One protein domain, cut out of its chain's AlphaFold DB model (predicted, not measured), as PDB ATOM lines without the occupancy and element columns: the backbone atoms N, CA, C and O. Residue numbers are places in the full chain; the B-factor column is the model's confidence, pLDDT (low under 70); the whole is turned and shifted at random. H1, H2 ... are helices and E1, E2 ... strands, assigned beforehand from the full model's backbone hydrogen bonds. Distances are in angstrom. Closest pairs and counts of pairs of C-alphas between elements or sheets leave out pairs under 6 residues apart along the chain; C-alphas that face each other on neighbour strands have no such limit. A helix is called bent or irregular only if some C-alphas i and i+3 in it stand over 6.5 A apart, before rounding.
ATOM      1  N   ILE A 179      27.873  73.934 -39.246       85.19
ATOM      2  CA  ILE A 179      28.272  72.638 -39.817       85.19
ATOM      3  C   ILE A 179      27.317  71.590 -39.256       85.19
ATOM      4  O   ILE A 179      27.446  71.178 -38.098       85.19
ATOM      5  N   GLY A 180      26.365  71.155 -40.079       82.50
ATOM      6  CA  GLY A 180      25.476  70.057 -39.729       82.50
ATOM      7  C   GLY A 180      26.217  68.725 -39.810       82.50
ATOM      8  O   GLY A 180      26.957  68.468 -40.756       82.50
ATOM      9  N   ILE A 181      26.025  67.851 -38.823       84.25
ATOM     10  CA  ILE A 181      26.460  66.452 -38.912       84.25
ATOM     11  C   ILE A 181      25.210  65.624 -39.176       84.25
ATOM     12  O   ILE A 181      24.391  65.431 -38.276       84.25
ATOM     13  N   ALA A 182      25.060  65.150 -40.411       80.12
ATOM     14  CA  ALA A 182      23.943  64.311 -40.818       80.12
ATOM     15  C   ALA A 182      24.418  62.880 -41.086       80.12
ATOM     16  O   ALA A 182      25.536  62.634 -41.541       80.12
ATOM     17  N   VAL A 183      23.552  61.911 -40.799       78.25
ATOM     18  CA  VAL A 183      23.734  60.552 -41.310       78.25
ATOM     19  C   VAL A 183      23.150  60.540 -42.710       78.25
ATOM     20  O   VAL A 183      21.967  60.840 -42.880       78.25
ATOM     21  N   ASP A 184      23.951  60.170 -43.704       75.12
ATOM     22  CA  ASP A 184      23.425  59.955 -45.044       75.12
ATOM     23  C   ASP A 184      22.569  58.681 -45.047       75.12
ATOM     24  O   ASP A 184      23.051  57.551 -45.175       75.12
ATOM     25  N   ALA A 185      21.262  58.872 -44.871       70.19
ATOM     26  CA  ALA A 185      20.289  57.792 -44.829       70.19
ATOM     27  C   ALA A 185      20.246  56.982 -46.138       70.19
ATOM     28  O   ALA A 185      19.827  55.824 -46.116       70.19
ATOM     29  N   SER A 186      20.686  57.556 -47.266       67.00
ATOM     30  CA  SER A 186      20.731  56.855 -48.551       67.00
ATOM     31  C   SER A 186      21.900  55.864 -48.621       67.00
ATOM     32  O   SER A 186      21.706  54.719 -49.042       67.00
ATOM     33  N   ASN A 187      23.067  56.246 -48.091       67.00
ATOM     34  CA  ASN A 187      24.235  55.368 -47.967       67.00
ATOM     35  C   ASN A 187      24.044  54.284 -46.891       67.00
ATOM     36  O   ASN A 187      24.481  53.147 -47.072       67.00
ATOM     37  N   LEU A 188      23.301  54.578 -45.816       69.00
ATOM     38  CA  LEU A 188      23.082  53.624 -44.723       69.00
ATOM     39  C   LEU A 188      22.330  52.352 -45.153       69.00
ATOM     40  O   LEU A 188      22.551  51.291 -44.576       69.00
ATOM     41  N   VAL A 189      21.441  52.429 -46.148       77.94
ATOM     42  CA  VAL A 189      20.604  51.283 -46.543       77.94
ATOM     43  C   VAL A 189      21.269  50.441 -47.637       77.94
ATOM     44  O   VAL A 189      21.260  49.216 -47.546       77.94
ATOM     45  N   GLY A 190      21.876  51.062 -48.654       75.44
ATOM     46  CA  GLY A 190      22.469  50.341 -49.792       75.44
ATOM     47  C   GLY A 190      23.730  49.545 -49.436       75.44
ATOM     48  O   GLY A 190      23.818  48.345 -49.730       75.44
ATOM     49  N   ASP A 191      24.679  50.194 -48.758       78.25
ATOM     50  CA  ASP A 191      25.955  49.575 -48.380       78.25
ATOM     51  C   ASP A 191      25.751  48.499 -47.312       78.25
ATOM     52  O   ASP A 191      26.329  47.411 -47.395       78.25
ATOM     53  N   ALA A 192      24.851  48.753 -46.354       80.56
ATOM     54  CA  ALA A 192      24.504  47.774 -45.333       80.56
ATOM     55  C   ALA A 192      23.873  46.513 -45.938       80.56
ATOM     56  O   ALA A 192      24.253  45.416 -45.540       80.56
ATOM     57  N   ILE A 193      22.961  46.639 -46.917       84.44
ATOM     58  CA  ILE A 193      22.328  45.483 -47.579       84.44
ATOM     59  C   ILE A 193      23.360  44.651 -48.345       84.44
ATOM     60  O   ILE A 193      23.344  43.424 -48.259       84.44
ATOM     61  N   THR A 194      24.268  45.302 -49.074       84.94
ATOM     62  CA  THR A 194      25.275  44.608 -49.896       84.94
ATOM     63  C   THR A 194      26.319  43.881 -49.040       84.94
ATOM     64  O   THR A 194      26.860  42.861 -49.464       84.94
ATOM     65  N   ALA A 195      26.575  44.362 -47.819       87.94
ATOM     66  CA  ALA A 195      27.484  43.732 -46.863       87.94
ATOM     67  C   ALA A 195      26.884  42.518 -46.122       87.94
ATOM     68  O   ALA A 195      27.619  41.797 -45.441       87.94
ATOM     69  N   LEU A 196      25.569  42.269 -46.224       88.62
ATOM     70  CA  LEU A 196      24.926  41.137 -45.550       88.62
ATOM     71  C   LEU A 196      25.407  39.797 -46.118       88.62
ATOM     72  O   LEU A 196      25.527  39.601 -47.328       88.62
ATOM     73  N   ALA A 197      25.623  38.827 -45.227       94.06
ATOM     74  CA  ALA A 197      25.941  37.464 -45.629       94.06
ATOM     75  C   ALA A 197      24.783  36.855 -46.439       94.06
ATOM     76  O   ALA A 197      23.632  36.840 -45.995       94.06
ATOM     77  N   ALA A 198      25.094  36.313 -47.618       93.56
ATOM     78  CA  ALA A 198      24.097  35.679 -48.469       93.56
ATOM     79  C   ALA A 198      23.540  34.400 -47.822       93.56
ATOM     80  O   ALA A 198      24.289  33.530 -47.375       93.56
ATOM     81  N   LYS A 199      22.213  34.252 -47.843       92.88
ATOM     82  CA  LYS A 199      21.512  33.030 -47.439       92.88
ATOM     83  C   LYS A 199      20.913  32.364 -48.671       92.88
ATOM     84  O   LYS A 199      20.037  32.923 -49.321       92.88
ATOM     85  N   THR A 200      21.386  31.166 -49.006       95.88
ATOM     86  CA  THR A 200      20.978  30.460 -50.234       95.88
ATOM     87  C   THR A 200      19.633  29.752 -50.108       95.88
ATOM     88  O   THR A 200      18.986  29.474 -51.116       95.88
ATOM     89  N   THR A 201      19.193  29.430 -48.890       95.38
ATOM     90  CA  THR A 201      17.918  28.745 -48.652       95.38
ATOM     91  C   THR A 201      17.209  29.366 -47.454       95.38
ATOM     92  O   THR A 201      17.623  29.144 -46.312       95.38
ATOM     93  N   PRO A 202      16.153  30.154 -47.698       96.12
ATOM     94  CA  PRO A 202      15.310  30.664 -46.634       96.12
ATOM     95  C   PRO A 202      14.583  29.535 -45.889       96.12
ATOM     96  O   PRO A 202      14.126  28.563 -46.500       96.12
ATOM     97  N   VAL A 203      14.446  29.676 -44.574       97.38
ATOM     98  CA  VAL A 203      13.594  28.843 -43.714       97.38
ATOM     99  C   VAL A 203      12.280  29.565 -43.430       97.38
ATOM    100  O   VAL A 203      12.172  30.774 -43.590       97.38
ATOM    101  N   ASP A 204      11.271  28.830 -42.980       97.56
ATOM    102  CA  ASP A 204       9.914  29.348 -42.751       97.56
ATOM    103  C   ASP A 204       9.846  30.541 -41.777       97.56
ATOM    104  O   ASP A 204       9.018  31.437 -41.948       97.56
ATOM    105  N   ALA A 205      10.760  30.582 -40.803       97.00
ATOM    106  CA  ALA A 205      10.886  31.670 -39.834       97.00
ATOM    107  C   ALA A 205      11.539  32.948 -40.395       97.00
ATOM    108  O   ALA A 205      11.486  33.986 -39.738       97.00
ATOM    109  N   ASP A 206      12.155  32.895 -41.580       97.81
ATOM    110  CA  ASP A 206      12.731  34.086 -42.202       97.81
ATOM    111  C   ASP A 206      11.630  35.061 -42.621       97.81
ATOM    112  O   ASP A 206      10.483  34.672 -42.863       97.81
ATOM    113  N   SER A 207      11.987  36.337 -42.754       96.38
ATOM    114  CA  SER A 207      11.064  37.393 -43.150       96.38
ATOM    115  C   SER A 207      11.586  38.220 -44.323       96.38
ATOM    116  O   SER A 207      12.788  38.320 -44.564       96.38
ATOM    117  N   ALA A 208      10.654  38.806 -45.071       94.75
ATOM    118  CA  ALA A 208      10.919  39.781 -46.118       94.75
ATOM    119  C   ALA A 208      10.194  41.089 -45.787       94.75
ATOM    120  O   ALA A 208       9.034  41.065 -45.367       94.75
ATOM    121  N   LEU A 209      10.872  42.221 -45.983       94.56
ATOM    122  CA  LEU A 209      10.255  43.541 -45.895       94.56
ATOM    123  C   LEU A 209       9.414  43.788 -47.153       94.56
ATOM    124  O   LEU A 209       9.857  43.528 -48.270       94.56
ATOM    125  N   ILE A 210       8.209  44.306 -46.966       95.19
ATOM    126  CA  ILE A 210       7.283  44.696 -48.022       95.19
ATOM    127  C   ILE A 210       6.751  46.103 -47.753       95.19
ATOM    128  O   ILE A 210       6.758  46.596 -46.622       95.19
ATOM    129  N   LYS A 211       6.251  46.727 -48.813       96.88
ATOM    130  CA  LYS A 211       5.529  47.994 -48.771       96.88
ATOM    131  C   LYS A 211       4.039  47.686 -48.850       96.88
ATOM    132  O   LYS A 211       3.599  47.106 -49.841       96.88
ATOM    133  N   ASP A 212       3.288  48.009 -47.806       95.56
ATOM    134  CA  ASP A 212       1.857  47.725 -47.776       95.56
ATOM    135  C   ASP A 212       1.055  48.878 -48.385       95.56
ATOM    136  O   ASP A 212       0.829  49.907 -47.746       95.56
ATOM    137  N   SER A 213       0.598  48.686 -49.621       96.75
ATOM    138  CA  SER A 213      -0.213  49.669 -50.342       96.75
ATOM    139  C   SER A 213      -1.566  49.953 -49.681       96.75
ATOM    140  O   SER A 213      -2.120  51.027 -49.892       96.75
ATOM    141  N   GLU A 214      -2.104  49.028 -48.878       96.31
ATOM    142  CA  GLU A 214      -3.356  49.244 -48.138       96.31
ATOM    143  C   GLU A 214      -3.137  50.062 -46.856       96.31
ATOM    144  O   GLU A 214      -4.082  50.636 -46.314       96.31
ATOM    145  N   ALA A 215      -1.890  50.172 -46.389       93.25
ATOM    146  CA  ALA A 215      -1.501  50.930 -45.203       93.25
ATOM    147  C   ALA A 215      -0.707  52.197 -45.557       93.25
ATOM    148  O   ALA A 215       0.260  52.531 -44.873       93.25
ATOM    149  N   SER A 216      -1.096  52.891 -46.634       94.69
ATOM    150  CA  SER A 216      -0.400  54.089 -47.130       94.69
ATOM    151  C   SER A 216       1.096  53.850 -47.269       94.69
ATOM    152  O   SER A 216       1.909  54.649 -46.804       94.69
ATOM    153  N   ASP A 217       1.450  52.723 -47.888       92.31
ATOM    154  CA  ASP A 217       2.831  52.401 -48.206       92.31
ATOM    155  C   ASP A 217       3.729  52.154 -46.973       92.31
ATOM    156  O   ASP A 217       4.958  52.149 -47.088       92.31
ATOM    157  N   ALA A 218       3.133  51.912 -45.796       91.31
ATOM    158  CA  ALA A 218       3.868  51.622 -44.571       91.31
ATOM    159  C   ALA A 218       4.708  50.331 -44.694       91.31
ATOM    160  O   ALA A 218       4.248  49.337 -45.274       91.31
ATOM    161  N   PRO A 219       5.928  50.304 -44.124       93.25
ATOM    162  CA  PRO A 219       6.762  49.113 -44.125       93.25
ATOM    163  C   PRO A 219       6.135  48.020 -43.254       93.25
ATOM    164  O   PRO A 219       5.811  48.235 -42.084       93.25
ATOM    165  N   LYS A 220       6.001  46.822 -43.817       96.12
ATOM    166  CA  LYS A 220       5.596  45.605 -43.105       96.12
ATOM    167  C   LYS A 220       6.583  44.488 -43.391       96.12
ATOM    168  O   LYS A 220       7.332  44.545 -44.356       96.12
ATOM    169  N   TRP A 221       6.573  43.451 -42.567       96.19
ATOM    170  CA  TRP A 221       7.329  42.233 -42.826       96.19
ATOM    171  C   TRP A 221       6.377  41.053 -42.986       96.19
ATOM    172  O   TRP A 221       5.332  40.984 -42.339       96.19
ATOM    173  N   VAL A 222       6.740  40.123 -43.862       97.00
ATOM    174  CA  VAL A 222       6.024  38.862 -44.075       97.00
ATOM    175  C   VAL A 222       6.974  37.705 -43.849       97.00
ATOM    176  O   VAL A 222       8.126  37.759 -44.272       97.00
ATOM    177  N   THR A 223       6.508  36.657 -43.176       98.00
ATOM    178  CA  THR A 223       7.290  35.427 -43.035       98.00
ATOM    179  C   THR A 223       7.329  34.665 -44.354       98.00
ATOM    180  O   THR A 223       6.397  34.736 -45.164       98.00
ATOM    181  N   PHE A 224       8.377  33.872 -44.561       97.69
ATOM    182  CA  PHE A 224       8.461  32.976 -45.710       97.69
ATOM    183  C   PHE A 224       7.356  31.917 -45.695       97.69
ATOM    184  O   PHE A 224       6.891  31.534 -46.766       97.69
ATOM    185  N   THR A 225       6.859  31.508 -44.523       98.19
ATOM    186  CA  THR A 225       5.636  30.691 -44.414       98.19
ATOM    187  C   THR A 225       4.445  31.357 -45.097       98.19
ATOM    188  O   THR A 225       3.787  30.739 -45.936       98.19
ATOM    189  N   ASN A 226       4.182  32.629 -44.779       97.88
ATOM    190  CA  ASN A 226       3.050  33.362 -45.343       97.88
ATOM    191  C   ASN A 226       3.231  33.584 -46.849       97.88
ATOM    192  O   ASN A 226       2.289  33.413 -47.621       97.88
ATOM    193  N   LEU A 227       4.457  33.889 -47.282       97.19
ATOM    194  CA  LEU A 227       4.784  34.061 -48.695       97.19
ATOM    195  C   LEU A 227       4.609  32.754 -49.491       97.19
ATOM    196  O   LEU A 227       4.008  32.756 -50.566       97.19
ATOM    197  N   LYS A 228       5.067  31.617 -48.946       96.75
ATOM    198  CA  LYS A 228       4.854  30.282 -49.530       96.75
ATOM    199  C   LYS A 228       3.368  29.951 -49.641       96.75
ATOM    200  O   LYS A 228       2.945  29.460 -50.683       96.75
ATOM    201  N   ALA A 229       2.581  30.227 -48.600       97.62
ATOM    202  CA  ALA A 229       1.139  29.992 -48.610       97.62
ATOM    203  C   ALA A 229       0.423  30.833 -49.680       97.62
ATOM    204  O   ALA A 229      -0.420  30.307 -50.413       97.62
ATOM    205  N   PHE A 230       0.799  32.108 -49.822       96.69
ATOM    206  CA  PHE A 230       0.290  32.987 -50.876       96.69
ATOM    207  C   PHE A 230       0.610  32.436 -52.270       96.69
ATOM    208  O   PHE A 230      -0.300  32.233 -53.075       96.69
ATOM    209  N   PHE A 231       1.882  32.119 -52.540       96.69
ATOM    210  CA  PHE A 231       2.283  31.583 -53.840       96.69
ATOM    211  C   PHE A 231       1.639  30.237 -54.136       96.69
ATOM    212  O   PHE A 231       1.170  30.034 -55.249       96.69
ATOM    213  N   LYS A 232       1.564  29.334 -53.154       95.44
ATOM    214  CA  LYS A 232       0.862  28.061 -53.317       95.44
ATOM    215  C   LYS A 232      -0.590  28.291 -53.722       95.44
ATOM    216  O   LYS A 232      -1.014  27.736 -54.724       95.44
ATOM    217  N   THR A 233      -1.313  29.140 -52.996       95.44
ATOM    218  CA  THR A 233      -2.712  29.457 -53.315       95.44
ATOM    219  C   THR A 233      -2.838  30.014 -54.735       95.44
ATOM    220  O   THR A 233      -3.666  29.544 -55.507       95.44
ATOM    221  N   TYR A 234      -1.979  30.962 -55.120       95.19
ATOM    222  CA  TYR A 234      -1.967  31.526 -56.470       95.19
ATOM    223  C   TYR A 234      -1.697  30.459 -57.545       95.19
ATOM    224  O   TYR A 234      -2.441  30.353 -58.518       95.19
ATOM    225  N   PHE A 235      -0.676  29.623 -57.359       93.00
ATOM    226  CA  PHE A 235      -0.319  28.579 -58.317       93.00
ATOM    227  C   PHE A 235      -1.341  27.446 -58.381       93.00
ATOM    228  O   PHE A 235      -1.618  26.964 -59.476       93.00
ATOM    229  N   ASP A 236      -1.959  27.064 -57.266       86.88
ATOM    230  CA  ASP A 236      -3.055  26.095 -57.260       86.88
ATOM    231  C   ASP A 236      -4.195  26.583 -58.173       86.88
ATOM    232  O   ASP A 236      -4.672  25.822 -59.010       86.88
ATOM    233  N   THR A 237      -4.548  27.878 -58.149       86.38
ATOM    234  CA  THR A 237      -5.584  28.407 -59.063       86.38
ATOM    235  C   THR A 237      -5.217  28.312 -60.546       86.38
ATOM    236  O   THR A 237      -6.103  28.188 -61.393       86.38
ATOM    237  N   LEU A 238      -3.923  28.344 -60.873       86.19
ATOM    238  CA  LEU A 238      -3.435  28.236 -62.248       86.19
ATOM    239  C   LEU A 238      -3.312  26.781 -62.710       86.19
ATOM    240  O   LEU A 238      -3.547  26.491 -63.885       86.19
ATOM    241  N   TYR A 239      -2.945  25.867 -61.810       82.38
ATOM    242  CA  TYR A 239      -2.623  24.480 -62.156       82.38
ATOM    243  C   TYR A 239      -3.745  23.478 -61.869       82.38
ATOM    244  O   TYR A 239      -3.798  22.437 -62.531       82.38
ATOM    245  N   ASP A 240      -4.686  23.784 -60.975       72.94
ATOM    246  CA  ASP A 240      -5.879  22.960 -60.748       72.94
ATOM    247  C   ASP A 240      -6.661  22.679 -62.044       72.94
ATOM    248  O   ASP A 240      -7.047  21.529 -62.268       72.94
ATOM    249  N   PRO A 241      -6.868  23.639 -62.970       67.62
ATOM    250  CA  PRO A 241      -7.553  23.365 -64.235       67.62
ATOM    251  C   PRO A 241      -6.830  22.342 -65.120       67.62
ATOM    252  O   PRO A 241      -7.482  21.618 -65.868       67.62
ATOM    253  N   ILE A 242      -5.500  22.258 -65.021       67.94
ATOM    254  CA  ILE A 242      -4.666  21.392 -65.866       67.94
ATOM    255  C   ILE A 242      -4.664  19.950 -65.335       67.94
ATOM    256  O   ILE A 242      -4.673  19.007 -66.122       67.94
ATOM    257  N   ASN A 243      -4.728  19.768 -64.012       62.84
ATOM    258  CA  ASN A 243      -4.701  18.445 -63.373       62.84
ATOM    259  C   ASN A 243      -6.078  17.926 -62.916       62.84
ATOM    260  O   ASN A 243      -6.182  16.794 -62.451       62.84
ATOM    261  N   SER A 244      -7.154  18.707 -63.062       65.12
ATOM    262  CA  SER A 244      -8.509  18.330 -62.617       65.12
ATOM    263  C   SER A 244      -9.348  17.589 -63.663       65.12
ATOM    264  O   SER A 244     -10.571  17.504 -63.508       65.12
ATOM    265  N   GLY A 245      -8.734  17.017 -64.703       81.06
ATOM    266  CA  GLY A 245      -9.425  16.119 -65.628       81.06
ATOM    267  C   GLY A 245      -9.992  14.923 -64.863       81.06
ATOM    268  O   GLY A 245      -9.252  14.024 -64.479       81.06
TER     269      GLY A 245
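Overview. This is residues 179 to 245 of the 385 residues of a protein of Desulfurellales bacterium (UniProt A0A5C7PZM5). The printed part is a drawn-out rod: a small two-stranded hairpin, E2 and E3, lies in the middle, with a free arm towards each end of the length. One arm, residues 179 to 201, holds E1 and H1; the other, residues 229 to 245, holds most of the long helix H2. The 67 printed residues hold, in order, E1, H1, E2, E3 and H2, in the class mixed, helices and strands, and the sheet E2 - E3 is antiparallel. The whole is extended, with a radius of gyration of the C-alphas of 18.6 A and spans of 72 by 31 by 18 A.

Along the chain. Find C-alpha 180 at (25.476, 70.057, -39.729), where E1 begins; it runs to residue 183. H1, residues 185 to 194, follows and is 15.0 A long. E2 is residues 207 to 212, 14.6 A, and E3 residues 218 to 223, 16.6 A. H2 runs 26.4 A from residue 224 to C-alpha 243 at (-4.701, 18.445, -63.373).

Arrangement. Look first at the hairpin E2 and E3, antiparallel at 146 degrees: N 208 and O 222 are 2.9 A apart and N 210 and O 220 2.8 A, both within hydrogen-bond range. E1 pairs with no named strand. The closest C-alphas of E2 and H2 are those of Ser 207 and Phe 224, 5.7 A apart. H2 has a kink of 41 degrees near residue 237 and is only just irregular, with C-alphas 238 and 241 6.7 A apart. H1 and H2 are apart. O i to N i+4 pairs are within hydrogen-bond range in 3 of 6 for H1 and 14 of 16 for H2.

Size, cuts and confidence. The C-alphas of Ile 179 and Gly 245, the two farthest apart, are 72.7 A apart. The printed part has no cut. The link from H1 to E2, 12 residues, is long. Mean pLDDT of the printed part is 88.2; residues 186 to 188 and 241 to 244 are under 70.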